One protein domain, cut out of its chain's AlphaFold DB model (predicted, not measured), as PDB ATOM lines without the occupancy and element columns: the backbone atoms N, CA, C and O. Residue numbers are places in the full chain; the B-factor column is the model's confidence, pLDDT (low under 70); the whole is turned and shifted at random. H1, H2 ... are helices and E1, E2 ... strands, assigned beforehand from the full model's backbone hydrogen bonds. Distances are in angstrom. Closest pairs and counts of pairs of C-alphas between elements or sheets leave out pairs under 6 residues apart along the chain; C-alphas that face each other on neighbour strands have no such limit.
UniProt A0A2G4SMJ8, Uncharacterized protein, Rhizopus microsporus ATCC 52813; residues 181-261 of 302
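What this domain is: This is residues 181 to 261 of the 302 residues of an uncharacterized protein of Rhizopus microsporus ATCC 52813 (UniProt A0A2G4SMJ8). With little regular structure, this is a body of loops and short helices, with the E1-E2 hairpin at one end of its longest axis and the loop around Gly 202 at the other. H2 is joined to E1, the first strand of the hairpin, with 0 residues between them, and is near H3, the longest helix. The 81 printed residues, 32 in named elements, run H1, H2, E1, E2, H3, H4: mixed class, antiparallel sheet, compact, radius of gyration of the C-alphas 12.6 A, spans 41 by 29 by 22 A.

Where its parts are: E1 is residues 216 to 219, E2 224 to 227, H2 212 to 215, H3 237 to 248 at 16.8 A, H1 188 to 191 and H4 256 to 259. C-alpha 188 is at (-16.611, -22.421, 40.635), C-alpha 259 at (-21.734, -21.368, 52.546).

How they stand to each other: In the hairpin, N 217 and O 226 are 2.8 A apart, within hydrogen-bond range. H2 is close to but not clearly touching H3, closest C-alphas Ile 215 and Val 240, 6.3 A, and H1, Val 188 and Met 212, 5.8 A. H1 and H4 are likewise close but not clearly touching, Ile 191 and Ile 258, 7.8 A. Every O i to N i+4 pair is within range in H3; H1, H2 and H4 are too short for one.

The domain as a whole: The C-alphas of Gly 202 and Ile 221 are farthest apart, 41.7 A. The printed part has no cut; H1 to H2 is a long link. Residues 197 to 205 and 249 to 261, among others, have pLDDT under 70.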
ATOM      1  N   SER A 181      -7.204 -21.383  51.849       74.06
ATOM      2  CA  SER A 181      -6.219 -21.312  50.759       74.06
ATOM      3  C   SER A 181      -6.491 -22.318  49.633       74.06
ATOM      4  O   SER A 181      -6.116 -22.052  48.493       74.06
ATOM      5  N   MET A 182      -7.112 -23.460  49.934       75.31
ATOM      6  CA  MET A 182      -7.530 -24.442  48.934       75.31
ATOM      7  C   MET A 182      -8.876 -24.073  48.327       75.31
ATOM      8  O   MET A 182      -8.992 -24.131  47.109       75.31
ATOM      9  N   VAL A 183      -9.843 -23.617  49.137       78.94
ATOM     10  CA  VAL A 183     -11.176 -23.172  48.675       78.94
ATOM     11  C   VAL A 183     -11.061 -22.139  47.552       78.94
ATOM     12  O   VAL A 183     -11.776 -22.202  46.555       78.94
ATOM     13  N   ILE A 184     -10.105 -21.221  47.676       81.69
ATOM     14  CA  ILE A 184      -9.811 -20.179  46.686       81.69
ATOM     15  C   ILE A 184      -9.324 -20.761  45.338       81.69
ATOM     16  O   ILE A 184      -9.552 -20.161  44.286       81.69
ATOM     17  N   GLU A 185      -8.700 -21.938  45.335       83.00
ATOM     18  CA  GLU A 185      -8.208 -22.613  44.127       83.00
ATOM     19  C   GLU A 185      -9.241 -23.562  43.484       83.00
ATOM     20  O   GLU A 185      -9.025 -24.012  42.356       83.00
ATOM     21  N   ILE A 186     -10.373 -23.836  44.145       83.94
ATOM     22  CA  ILE A 186     -11.425 -24.736  43.643       83.94
ATOM     23  C   ILE A 186     -12.152 -24.110  42.436       83.94
ATOM     24  O   ILE A 186     -12.414 -22.897  42.428       83.94
ATOM     25  N   PRO A 187     -12.510 -24.911  41.409       85.88
ATOM     26  CA  PRO A 187     -13.394 -24.471  40.338       85.88
ATOM     27  C   PRO A 187     -14.757 -24.021  40.853       85.88
ATOM     28  O   PRO A 187     -15.406 -24.712  41.636       85.88
ATOM     29  N   VAL A 188     -15.273 -22.931  40.299       82.50
ATOM     30  CA  VAL A 188     -16.611 -22.421  40.635       82.50
ATOM     31  C   VAL A 188     -17.692 -23.471  40.358       82.50
ATOM     32  O   VAL A 188     -18.634 -23.604  41.133       82.50
ATOM     33  N   SER A 189     -17.518 -24.286  39.312       82.25
ATOM     34  CA  SER A 189     -18.444 -25.371  38.952       82.25
ATOM     35  C   SER A 189     -18.524 -26.524  39.943       82.25
ATOM     36  O   SER A 189     -19.392 -27.373  39.793       82.25
ATOM     37  N   ARG A 190     -17.608 -26.601  40.912       80.00
ATOM     38  CA  ARG A 190     -17.655 -27.607  41.979       80.00
ATOM     39  C   ARG A 190     -18.347 -27.095  43.241       80.00
ATOM     40  O   ARG A 190     -18.714 -27.901  44.080       80.00
ATOM     41  N   ILE A 191     -18.523 -25.779  43.358       78.00
ATOM     42  CA  ILE A 191     -19.150 -25.123  44.514       78.00
ATOM     43  C   ILE A 191     -20.598 -24.732  44.204       78.00
ATOM     44  O   ILE A 191     -21.449 -24.803  45.086       78.00
ATOM     45  N   TYR A 192     -20.860 -24.329  42.959       76.50
ATOM     46  CA  TYR A 192     -22.169 -23.911  42.470       76.50
ATOM     47  C   TYR A 192     -22.709 -24.942  41.478       76.50
ATOM     48  O   TYR A 192     -22.093 -25.180  40.435       76.50
ATOM     49  N   PHE A 193     -23.867 -25.522  41.791       69.50
ATOM     50  CA  PHE A 193     -24.455 -26.612  41.007       69.50
ATOM     51  C   PHE A 193     -25.287 -26.125  39.805       69.50
ATOM     52  O   PHE A 193     -25.287 -26.778  38.764       69.50
ATOM     53  N   ASP A 194     -25.879 -24.928  39.885       71.38
ATOM     54  CA  ASP A 194     -26.837 -24.412  38.887       71.38
ATOM     55  C   ASP A 194     -26.246 -23.370  37.925       71.38
ATOM     56  O   ASP A 194     -26.911 -22.429  37.485       71.38
ATOM     57  N   LEU A 195     -24.960 -23.502  37.593       74.31
ATOM     58  CA  LEU A 195     -24.298 -22.525  36.732       74.31
ATOM     59  C   LEU A 195     -24.879 -22.520  35.308       74.31
ATOM     60  O   LEU A 195     -25.010 -23.577  34.681       74.31
ATOM     61  N   PRO A 196     -25.115 -21.335  34.712       72.12
ATOM     62  CA  PRO A 196     -25.699 -21.238  33.385       72.12
ATOM     63  C   PRO A 196     -24.716 -21.768  32.340       72.12
ATOM     64  O   PRO A 196     -23.649 -21.197  32.083       72.12
ATOM     65  N   THR A 197     -25.060 -22.896  31.724       67.62
ATOM     66  CA  THR A 197     -24.184 -23.585  30.767       67.62
ATOM     67  C   THR A 197     -24.176 -22.915  29.395       67.62
ATOM     68  O   THR A 197     -23.165 -22.993  28.694       67.62
ATOM     69  N   TRP A 198     -25.245 -22.204  29.033       57.41
ATOM     70  CA  TRP A 198     -25.427 -21.520  27.753       57.41
ATOM     71  C   TRP A 198     -25.515 -20.004  27.922       57.41
ATOM     72  O   TRP A 198     -25.999 -19.500  28.931       57.41
ATOM     73  N   ASN A 199     -25.036 -19.262  26.924       62.62
ATOM     74  CA  ASN A 199     -25.303 -17.831  26.827       62.62
ATOM     75  C   ASN A 199     -26.467 -17.560  25.863       62.62
ATOM     76  O   ASN A 199     -26.739 -18.367  24.977       62.62
ATOM     77  N   GLY A 200     -27.080 -16.374  25.949       56.22
ATOM     78  CA  GLY A 200     -28.098 -15.911  24.987       56.22
ATOM     79  C   GLY A 200     -27.613 -15.773  23.529       56.22
ATOM     80  O   GLY A 200     -28.343 -15.264  22.693       56.22
ATOM     81  N   ARG A 201     -26.377 -16.199  23.212       56.97
ATOM     82  CA  ARG A 201     -25.784 -16.261  21.861       56.97
ATOM     83  C   ARG A 201     -25.367 -17.682  21.444       56.97
ATOM     84  O   ARG A 201     -24.586 -17.839  20.511       56.97
ATOM     85  N   GLY A 202     -25.792 -18.712  22.168       55.66
ATOM     86  CA  GLY A 202     -25.554 -20.108  21.819       55.66
ATOM     87  C   GLY A 202     -24.168 -20.721  22.088       55.66
ATOM     88  O   GLY A 202     -23.873 -21.810  21.607       55.66
ATOM     89  N   ARG A 203     -23.276 -20.057  22.837       58.66
ATOM     90  CA  ARG A 203     -21.968 -20.607  23.249       58.66
ATOM     91  C   ARG A 203     -22.005 -21.181  24.662       58.66
ATOM     92  O   ARG A 203     -22.419 -20.502  25.605       58.66
ATOM     93  N   ARG A 204     -21.434 -22.382  24.809       63.53
ATOM     94  CA  ARG A 204     -21.214 -23.043  26.100       63.53
ATOM     95  C   ARG A 204     -20.178 -22.283  26.934       63.53
ATOM     96  O   ARG A 204     -19.078 -21.999  26.455       63.53
ATOM     97  N   THR A 205     -20.505 -21.966  28.185       68.94
ATOM     98  CA  THR A 205     -19.550 -21.359  29.126       68.94
ATOM     99  C   THR A 205     -18.776 -22.460  29.843       68.94
ATOM    100  O   THR A 205     -19.374 -23.323  30.478       68.94
ATOM    101  N   ASN A 206     -17.443 -22.446  29.750       75.94
ATOM    102  CA  ASN A 206     -16.603 -23.355  30.529       75.94
ATOM    103  C   ASN A 206     -16.296 -22.734  31.902       75.94
ATOM    104  O   ASN A 206     -15.413 -21.879  32.020       75.94
ATOM    105  N   TRP A 207     -17.047 -23.163  32.915       79.00
ATOM    106  CA  TRP A 207     -16.883 -22.750  34.310       79.00
ATOM    107  C   TRP A 207     -15.781 -23.513  35.052       79.00
ATOM    108  O   TRP A 207     -15.260 -23.002  36.034       79.00
ATOM    109  N   GLY A 208     -15.372 -24.684  34.556       76.56
ATOM    110  CA  GLY A 208     -14.414 -25.557  35.241       76.56
ATOM    111  C   GLY A 208     -12.997 -24.987  35.356       76.56
ATOM    112  O   GLY A 208     -12.250 -25.346  36.254       76.56
ATOM    113  N   GLN A 209     -12.638 -24.044  34.482       79.56
ATOM    114  CA  GLN A 209     -11.357 -23.329  34.555       79.56
ATOM    115  C   GLN A 209     -11.414 -22.047  35.393       79.56
ATOM    116  O   GLN A 209     -10.370 -21.453  35.649       79.56
ATOM    117  N   LEU A 210     -12.615 -21.582  35.753       84.50
ATOM    118  CA  LEU A 210     -12.793 -20.373  36.548       84.50
ATOM    119  C   LEU A 210     -12.685 -20.747  38.024       84.50
ATOM    120  O   LEU A 210     -13.428 -21.614  38.487       84.50
ATOM    121  N   ARG A 211     -11.771 -20.108  38.753       85.69
ATOM    122  CA  ARG A 211     -11.536 -20.397  40.171       85.69
ATOM    123  C   ARG A 211     -12.221 -19.395  41.072       85.69
ATOM    124  O   ARG A 211     -12.468 -18.253  40.683       85.69
ATOM    125  N   MET A 212     -12.421 -19.794  42.321       83.31
ATOM    126  CA  MET A 212     -12.914 -18.890  43.355       83.31
ATOM    127  C   MET A 212     -12.042 -17.641  43.502       83.31
ATOM    128  O   MET A 212     -12.588 -16.554  43.640       83.31
ATOM    129  N   LYS A 213     -10.714 -17.747  43.359       83.06
ATOM    130  CA  LYS A 213      -9.782 -16.602  43.406       83.06
ATOM    131  C   LYS A 213      -9.995 -15.547  42.332       83.06
ATOM    132  O   LYS A 213      -9.570 -14.409  42.514       83.06
ATOM    133  N   ASP A 214     -10.603 -15.926  41.211       81.56
ATOM    134  CA  ASP A 214     -10.846 -15.011  40.097       81.56
ATOM    135  C   ASP A 214     -12.057 -14.107  40.370       81.56
ATOM    136  O   ASP A 214     -12.145 -13.018  39.807       81.56
ATOM    137  N   ILE A 215     -12.971 -14.544  41.245       78.88
ATOM    138  CA  ILE A 215     -14.225 -13.848  41.573       78.88
ATOM    139  C   ILE A 215     -14.193 -13.286  42.995       78.88
ATOM    140  O   ILE A 215     -14.697 -12.194  43.240       78.88
ATOM    141  N   PHE A 216     -13.598 -14.013  43.936       80.56
ATOM    142  CA  PHE A 216     -13.590 -13.706  45.358       80.56
ATOM    143  C   PHE A 216     -12.164 -13.446  45.867       80.56
ATOM    144  O   PHE A 216     -11.164 -13.962  45.359       80.56
ATOM    145  N   GLY A 217     -12.057 -12.587  46.872       80.00
ATOM    146  CA  GLY A 217     -10.866 -12.356  47.675       80.00
ATOM    147  C   GLY A 217     -11.170 -12.690  49.129       80.00
ATOM    148  O   GLY A 217     -12.256 -12.393  49.622       80.00
ATOM    149  N   TYR A 218     -10.224 -13.315  49.819       79.75
ATOM    150  CA  TYR A 218     -10.359 -13.555  51.249       79.75
ATOM    151  C   TYR A 218     -10.018 -12.287  52.030       79.75
ATOM    152  O   TYR A 218      -8.967 -11.686  51.806       79.75
ATOM    153  N   SER A 219     -10.909 -11.880  52.936       76.94
ATOM    154  CA  SER A 219     -10.645 -10.802  53.884       76.94
ATOM    155  C   SER A 219     -10.244 -11.411  55.230       76.94
ATOM    156  O   SER A 219     -11.108 -11.976  55.904       76.94
ATOM    157  N   PRO A 220      -8.971 -11.288  55.657       71.81
ATOM    158  CA  PRO A 220      -8.531 -11.823  56.945       71.81
ATOM    159  C   PRO A 220      -9.205 -11.124  58.133       71.81
ATOM    160  O   PRO A 220      -9.362 -11.731  59.183       71.81
ATOM    161  N   ILE A 221      -9.652  -9.877  57.957       72.38
ATOM    162  CA  ILE A 221     -10.318  -9.080  58.998       72.38
ATOM    163  C   ILE A 221     -11.683  -9.674  59.359       72.38
ATOM    164  O   ILE A 221     -12.063  -9.717  60.523       72.38
ATOM    165  N   HIS A 222     -12.421 -10.140  58.354       66.62
ATOM    166  CA  HIS A 222     -13.789 -10.631  58.521       66.62
ATOM    167  C   HIS A 222     -13.897 -12.155  58.403       66.62
ATOM    168  O   HIS A 222     -15.001 -12.684  58.446       66.62
ATOM    169  N   SER A 223     -12.762 -12.844  58.232       71.25
ATOM    170  CA  SER A 223     -12.669 -14.295  58.024       71.25
ATOM    171  C   SER A 223     -13.657 -14.834  56.981       71.25
ATOM    172  O   SER A 223     -14.233 -15.904  57.142       71.25
ATOM    173  N   CYS A 224     -13.863 -14.080  55.898       76.19
ATOM    174  CA  CYS A 224     -14.872 -14.383  54.884       76.19
ATOM    175  C   CYS A 224     -14.381 -14.082  53.460       76.19
ATOM    176  O   CYS A 224     -13.529 -13.213  53.230       76.19
ATOM    177  N   LEU A 225     -14.977 -14.757  52.480       76.69
ATOM    178  CA  LEU A 225     -14.821 -14.495  51.056       76.69
ATOM    179  C   LEU A 225     -15.692 -13.304  50.641       76.69
ATOM    180  O   LEU A 225     -16.913 -13.321  50.795       76.69
ATOM    181  N   ARG A 226     -15.056 -12.276  50.077       75.88
ATOM    182  CA  ARG A 226     -15.707 -11.089  49.507       75.88
ATOM    183  C   ARG A 226     -15.562 -11.074  47.994       75.88
ATOM    184  O   ARG A 226     -14.546 -11.513  47.464       75.88
ATOM    185  N   GLN A 227     -16.558 -10.545  47.292       75.44
ATOM    186  CA  GLN A 227     -16.464 -10.370  45.843       75.44
ATOM    187  C   GLN A 227     -15.348  -9.380  45.499       75.44
ATOM    188  O   GLN A 227     -15.210  -8.330  46.130       75.44
ATOM    189  N   ARG A 228     -14.553  -9.713  44.485       73.25
ATOM    190  CA  ARG A 228     -13.554  -8.799  43.944       73.25
ATOM    191  C   ARG A 228     -14.254  -7.692  43.161       73.25
ATOM    192  O   ARG A 228     -15.200  -7.966  42.423       73.25
ATOM    193  N   PRO A 229     -13.765  -6.447  43.252       67.19
ATOM    194  CA  PRO A 229     -14.262  -5.387  42.398       67.19
ATOM    195  C   PRO A 229     -13.995  -5.723  40.921       67.19
ATOM    196  O   PRO A 229     -12.933  -6.237  40.552       67.19
ATOM    197  N   TYR A 230     -14.970  -5.383  40.073       58.25
ATOM    198  CA  TYR A 230     -15.014  -5.647  38.624       58.25
ATOM    199  C   TYR A 230     -13.772  -5.163  37.842       58.25
ATOM    200  O   TYR A 230     -13.520  -5.592  36.719       58.25
ATOM    201  N   LEU A 231     -12.974  -4.278  38.444       53.06
ATOM    202  CA  LEU A 231     -11.769  -3.679  37.868       53.06
ATOM    203  C   LEU A 231     -10.525  -4.581  37.927       53.06
ATOM    204  O   LEU A 231      -9.477  -4.201  37.409       53.06
ATOM    205  N   SER A 232     -10.606  -5.769  38.533       56.94
ATOM    206  CA  SER A 232      -9.475  -6.700  38.521       56.94
ATOM    207  C   SER A 232      -9.233  -7.242  37.104       56.94
ATOM    208  O   SER A 232     -10.121  -7.797  36.455       56.94
ATOM    209  N   ASN A 233      -8.015  -7.042  36.590       54.19
ATOM    210  CA  ASN A 233      -7.612  -7.467  35.253       54.19
ATOM    211  C   ASN A 233      -7.444  -8.997  35.221       54.19
ATOM    212  O   ASN A 233      -6.344  -9.520  35.385       54.19
ATOM    213  N   THR A 234      -8.553  -9.728  35.104       64.94
ATOM    214  CA  THR A 234      -8.552 -11.193  35.090       64.94
ATOM    215  C   THR A 234      -8.596 -11.726  33.661       64.94
ATOM    216  O   THR A 234      -9.325 -11.226  32.800       64.94
ATOM    217  N   ARG A 235      -7.867 -12.824  33.416       70.38
ATOM    218  CA  ARG A 235      -7.892 -13.583  32.148       70.38
ATOM    219  C   ARG A 235      -9.314 -13.989  31.730       70.38
ATOM    220  O   ARG A 235      -9.573 -14.240  30.555       70.38
ATOM    221  N   PHE A 236     -10.242 -14.043  32.686       74.81
ATOM    222  CA  PHE A 236     -11.614 -14.504  32.511       74.81
ATOM    223  C   PHE A 236     -12.670 -13.398  32.644       74.81
ATOM    224  O   PHE A 236     -13.829 -13.717  32.908       74.81
ATOM    225  N   LYS A 237     -12.320 -12.124  32.405       77.25
ATOM    226  CA  LYS A 237     -13.199 -10.942  32.561       77.25
ATOM    227  C   LYS A 237     -14.656 -11.156  32.118       77.25
ATOM    228  O   LYS A 237     -15.585 -10.870  32.868       77.25
ATOM    229  N   HIS A 238     -14.878 -11.727  30.929       78.31
ATOM    230  CA  HIS A 238     -16.228 -12.000  30.415       78.31
ATOM    231  C   HIS A 238     -16.997 -13.082  31.195       78.31
ATOM    232  O   HIS A 238     -18.216 -12.988  31.325       78.31
ATOM    233  N   ARG A 239     -16.312 -14.122  31.694       78.25
ATOM    234  CA  ARG A 239     -16.936 -15.186  32.502       78.25
ATOM    235  C   ARG A 239     -17.257 -14.679  33.907       78.25
ATOM    236  O   ARG A 239     -18.349 -14.941  34.390       78.25
ATOM    237  N   VAL A 240     -16.355 -13.894  34.501       80.06
ATOM    238  CA  VAL A 240     -16.559 -13.240  35.806       80.06
ATOM    239  C   VAL A 240     -17.759 -12.290  35.754       80.06
ATOM    240  O   VAL A 240     -18.660 -12.396  36.575       80.06
ATOM    241  N   SER A 241     -17.844 -11.433  34.729       78.00
ATOM    242  CA  SER A 241     -18.997 -10.541  34.519       78.00
ATOM    243  C   SER A 241     -20.331 -11.294  34.455       78.00
ATOM    244  O   SER A 241     -21.301 -10.908  35.109       78.00
ATOM    245  N   ARG A 242     -20.371 -12.404  33.706       78.06
ATOM    246  CA  ARG A 242     -21.562 -13.254  33.614       78.06
ATOM    247  C   ARG A 242     -21.897 -13.906  34.951       78.06
ATOM    248  O   ARG A 242     -23.069 -13.966  35.290       78.06
ATOM    249  N   PHE A 243     -20.890 -14.377  35.684       78.75
ATOM    250  CA  PHE A 243     -21.092 -14.958  37.007       78.75
ATOM    251  C   PHE A 243     -21.731 -13.949  37.965       78.75
ATOM    252  O   PHE A 243     -22.718 -14.280  38.603       78.75
ATOM    253  N   HIS A 244     -21.241 -12.704  38.007       78.12
ATOM    254  CA  HIS A 244     -21.853 -11.657  38.838       78.12
ATOM    255  C   HIS A 244     -23.281 -11.308  38.407       78.12
ATOM    256  O   HIS A 244     -24.112 -11.052  39.269       78.12
ATOM    257  N   SER A 245     -23.567 -11.311  37.100       77.00
ATOM    258  CA  SER A 245     -24.928 -11.067  36.596       77.00
ATOM    259  C   SER A 245     -25.879 -12.180  37.044       77.00
ATOM    260  O   SER A 245     -26.919 -11.899  37.612       77.00
ATOM    261  N   TRP A 246     -25.462 -13.439  36.883       75.44
ATOM    262  CA  TRP A 246     -26.230 -14.601  37.335       75.44
ATOM    263  C   TRP A 246     -26.434 -14.619  38.855       75.44
ATOM    264  O   TRP A 246     -27.528 -14.895  39.326       75.44
ATOM    265  N   LEU A 247     -25.404 -14.271  39.630       74.00
ATOM    266  CA  LEU A 247     -25.494 -14.214  41.089       74.00
ATOM    267  C   LEU A 247     -26.463 -13.119  41.577       74.00
ATOM    268  O   LEU A 247     -27.013 -13.232  42.670       74.00
ATOM    269  N   ALA A 248     -26.670 -12.061  40.785       71.25
ATOM    270  CA  ALA A 248     -27.625 -10.998  41.090       71.25
ATOM    271  C   ALA A 248     -29.090 -11.412  40.847       71.25
ATOM    272  O   ALA A 248     -29.982 -10.811  41.443       71.25
ATOM    273  N   ASP A 249     -29.335 -12.445  40.030       64.31
ATOM    274  CA  ASP A 249     -30.679 -12.892  39.636       64.31
ATOM    275  C   ASP A 249     -31.380 -13.780  40.697       64.31
ATOM    276  O   ASP A 249     -32.561 -14.091  40.548       64.31
ATOM    277  N   GLY A 250     -30.707 -14.147  41.799       55.50
ATOM    278  CA  GLY A 250     -31.318 -14.834  42.952       55.50
ATOM    279  C   GLY A 250     -30.761 -16.231  43.270       55.50
ATOM    280  O   GLY A 250     -29.967 -16.784  42.517       55.50
ATOM    281  N   GLN A 251     -31.146 -16.755  44.447       54.03
ATOM    282  CA  GLN A 251     -30.478 -17.815  45.231       54.03
ATOM    283  C   GLN A 251     -29.830 -18.944  44.420       54.03
ATOM    284  O   GLN A 251     -30.492 -19.733  43.753       54.03
ATOM    285  N   SER A 252     -28.516 -19.064  44.584       59.44
ATOM    286  CA  SER A 252     -27.729 -20.164  44.046       59.44
ATOM    287  C   SER A 252     -27.429 -21.177  45.151       59.44
ATOM    288  O   SER A 252     -26.876 -20.775  46.180       59.44
ATOM    289  N   PRO A 253     -27.729 -22.475  44.976       59.12
ATOM    290  CA  PRO A 253     -27.321 -23.481  45.940       59.12
ATOM    291  C   PRO A 253     -25.796 -23.611  45.918       59.12
ATOM    292  O   PRO A 253     -25.185 -24.038  44.935       59.12
ATOM    293  N   VAL A 254     -25.191 -23.187  47.023       64.62
ATOM    294  CA  VAL A 254     -23.771 -23.347  47.335       64.62
ATOM    295  C   VAL A 254     -23.616 -24.596  48.190       64.62
ATOM    296  O   VAL A 254     -24.480 -24.891  49.016       64.62
ATOM    297  N   HIS A 255     -22.502 -25.309  48.037       63.09
ATOM    298  CA  HIS A 255     -22.147 -26.389  48.956       63.09
ATOM    299  C   HIS A 255     -22.234 -25.926  50.426       63.09
ATOM    300  O   HIS A 255     -21.584 -24.950  50.812       63.09
ATOM    301  N   SER A 256     -23.014 -26.628  51.252       60.91
ATOM    302  CA  SER A 256     -23.367 -26.222  52.625       60.91
ATOM    303  C   SER A 256     -22.147 -25.925  53.504       60.91
ATOM    304  O   SER A 256     -22.132 -24.921  54.212       60.91
ATOM    305  N   SER A 257     -21.086 -26.729  53.387       61.28
ATOM    306  CA  SER A 257     -19.830 -26.550  54.137       61.28
ATOM    307  C   SER A 257     -19.047 -25.280  53.768       61.28
ATOM    308  O   SER A 257     -18.271 -24.792  54.579       61.28
ATOM    309  N   ILE A 258     -19.239 -24.728  52.562       65.25
ATOM    310  CA  ILE A 258     -18.554 -23.506  52.090       65.25
ATOM    311  C   ILE A 258     -19.457 -22.277  52.258       65.25
ATOM    312  O   ILE A 258     -18.959 -21.155  52.340       65.25
ATOM    313  N   ALA A 259     -20.777 -22.459  52.364       64.12
ATOM    314  CA  ALA A 259     -21.734 -21.368  52.546       64.12
ATOM    315  C   ALA A 259     -21.384 -20.464  53.747       64.12
ATOM    316  O   ALA A 259     -21.543 -19.248  53.668       64.12
ATOM    317  N   THR A 260     -20.824 -21.042  54.814       66.38
ATOM    318  CA  THR A 260     -20.371 -20.344  56.030       66.38
ATOM    319  C   THR A 260     -19.189 -19.394  55.804       66.38
ATOM    320  O   THR A 260     -18.992 -18.472  56.590       66.38
ATOM    321  N   LEU A 261     -18.414 -19.589  54.730       67.88
ATOM    322  CA  LEU A 261     -17.251 -18.762  54.390       67.88
ATOM    323  C   LEU A 261     -17.626 -17.500  53.607       67.88
ATOM    324  O   LEU A 261     -16.774 -16.632  53.419       67.88
TER     325      LEU A 261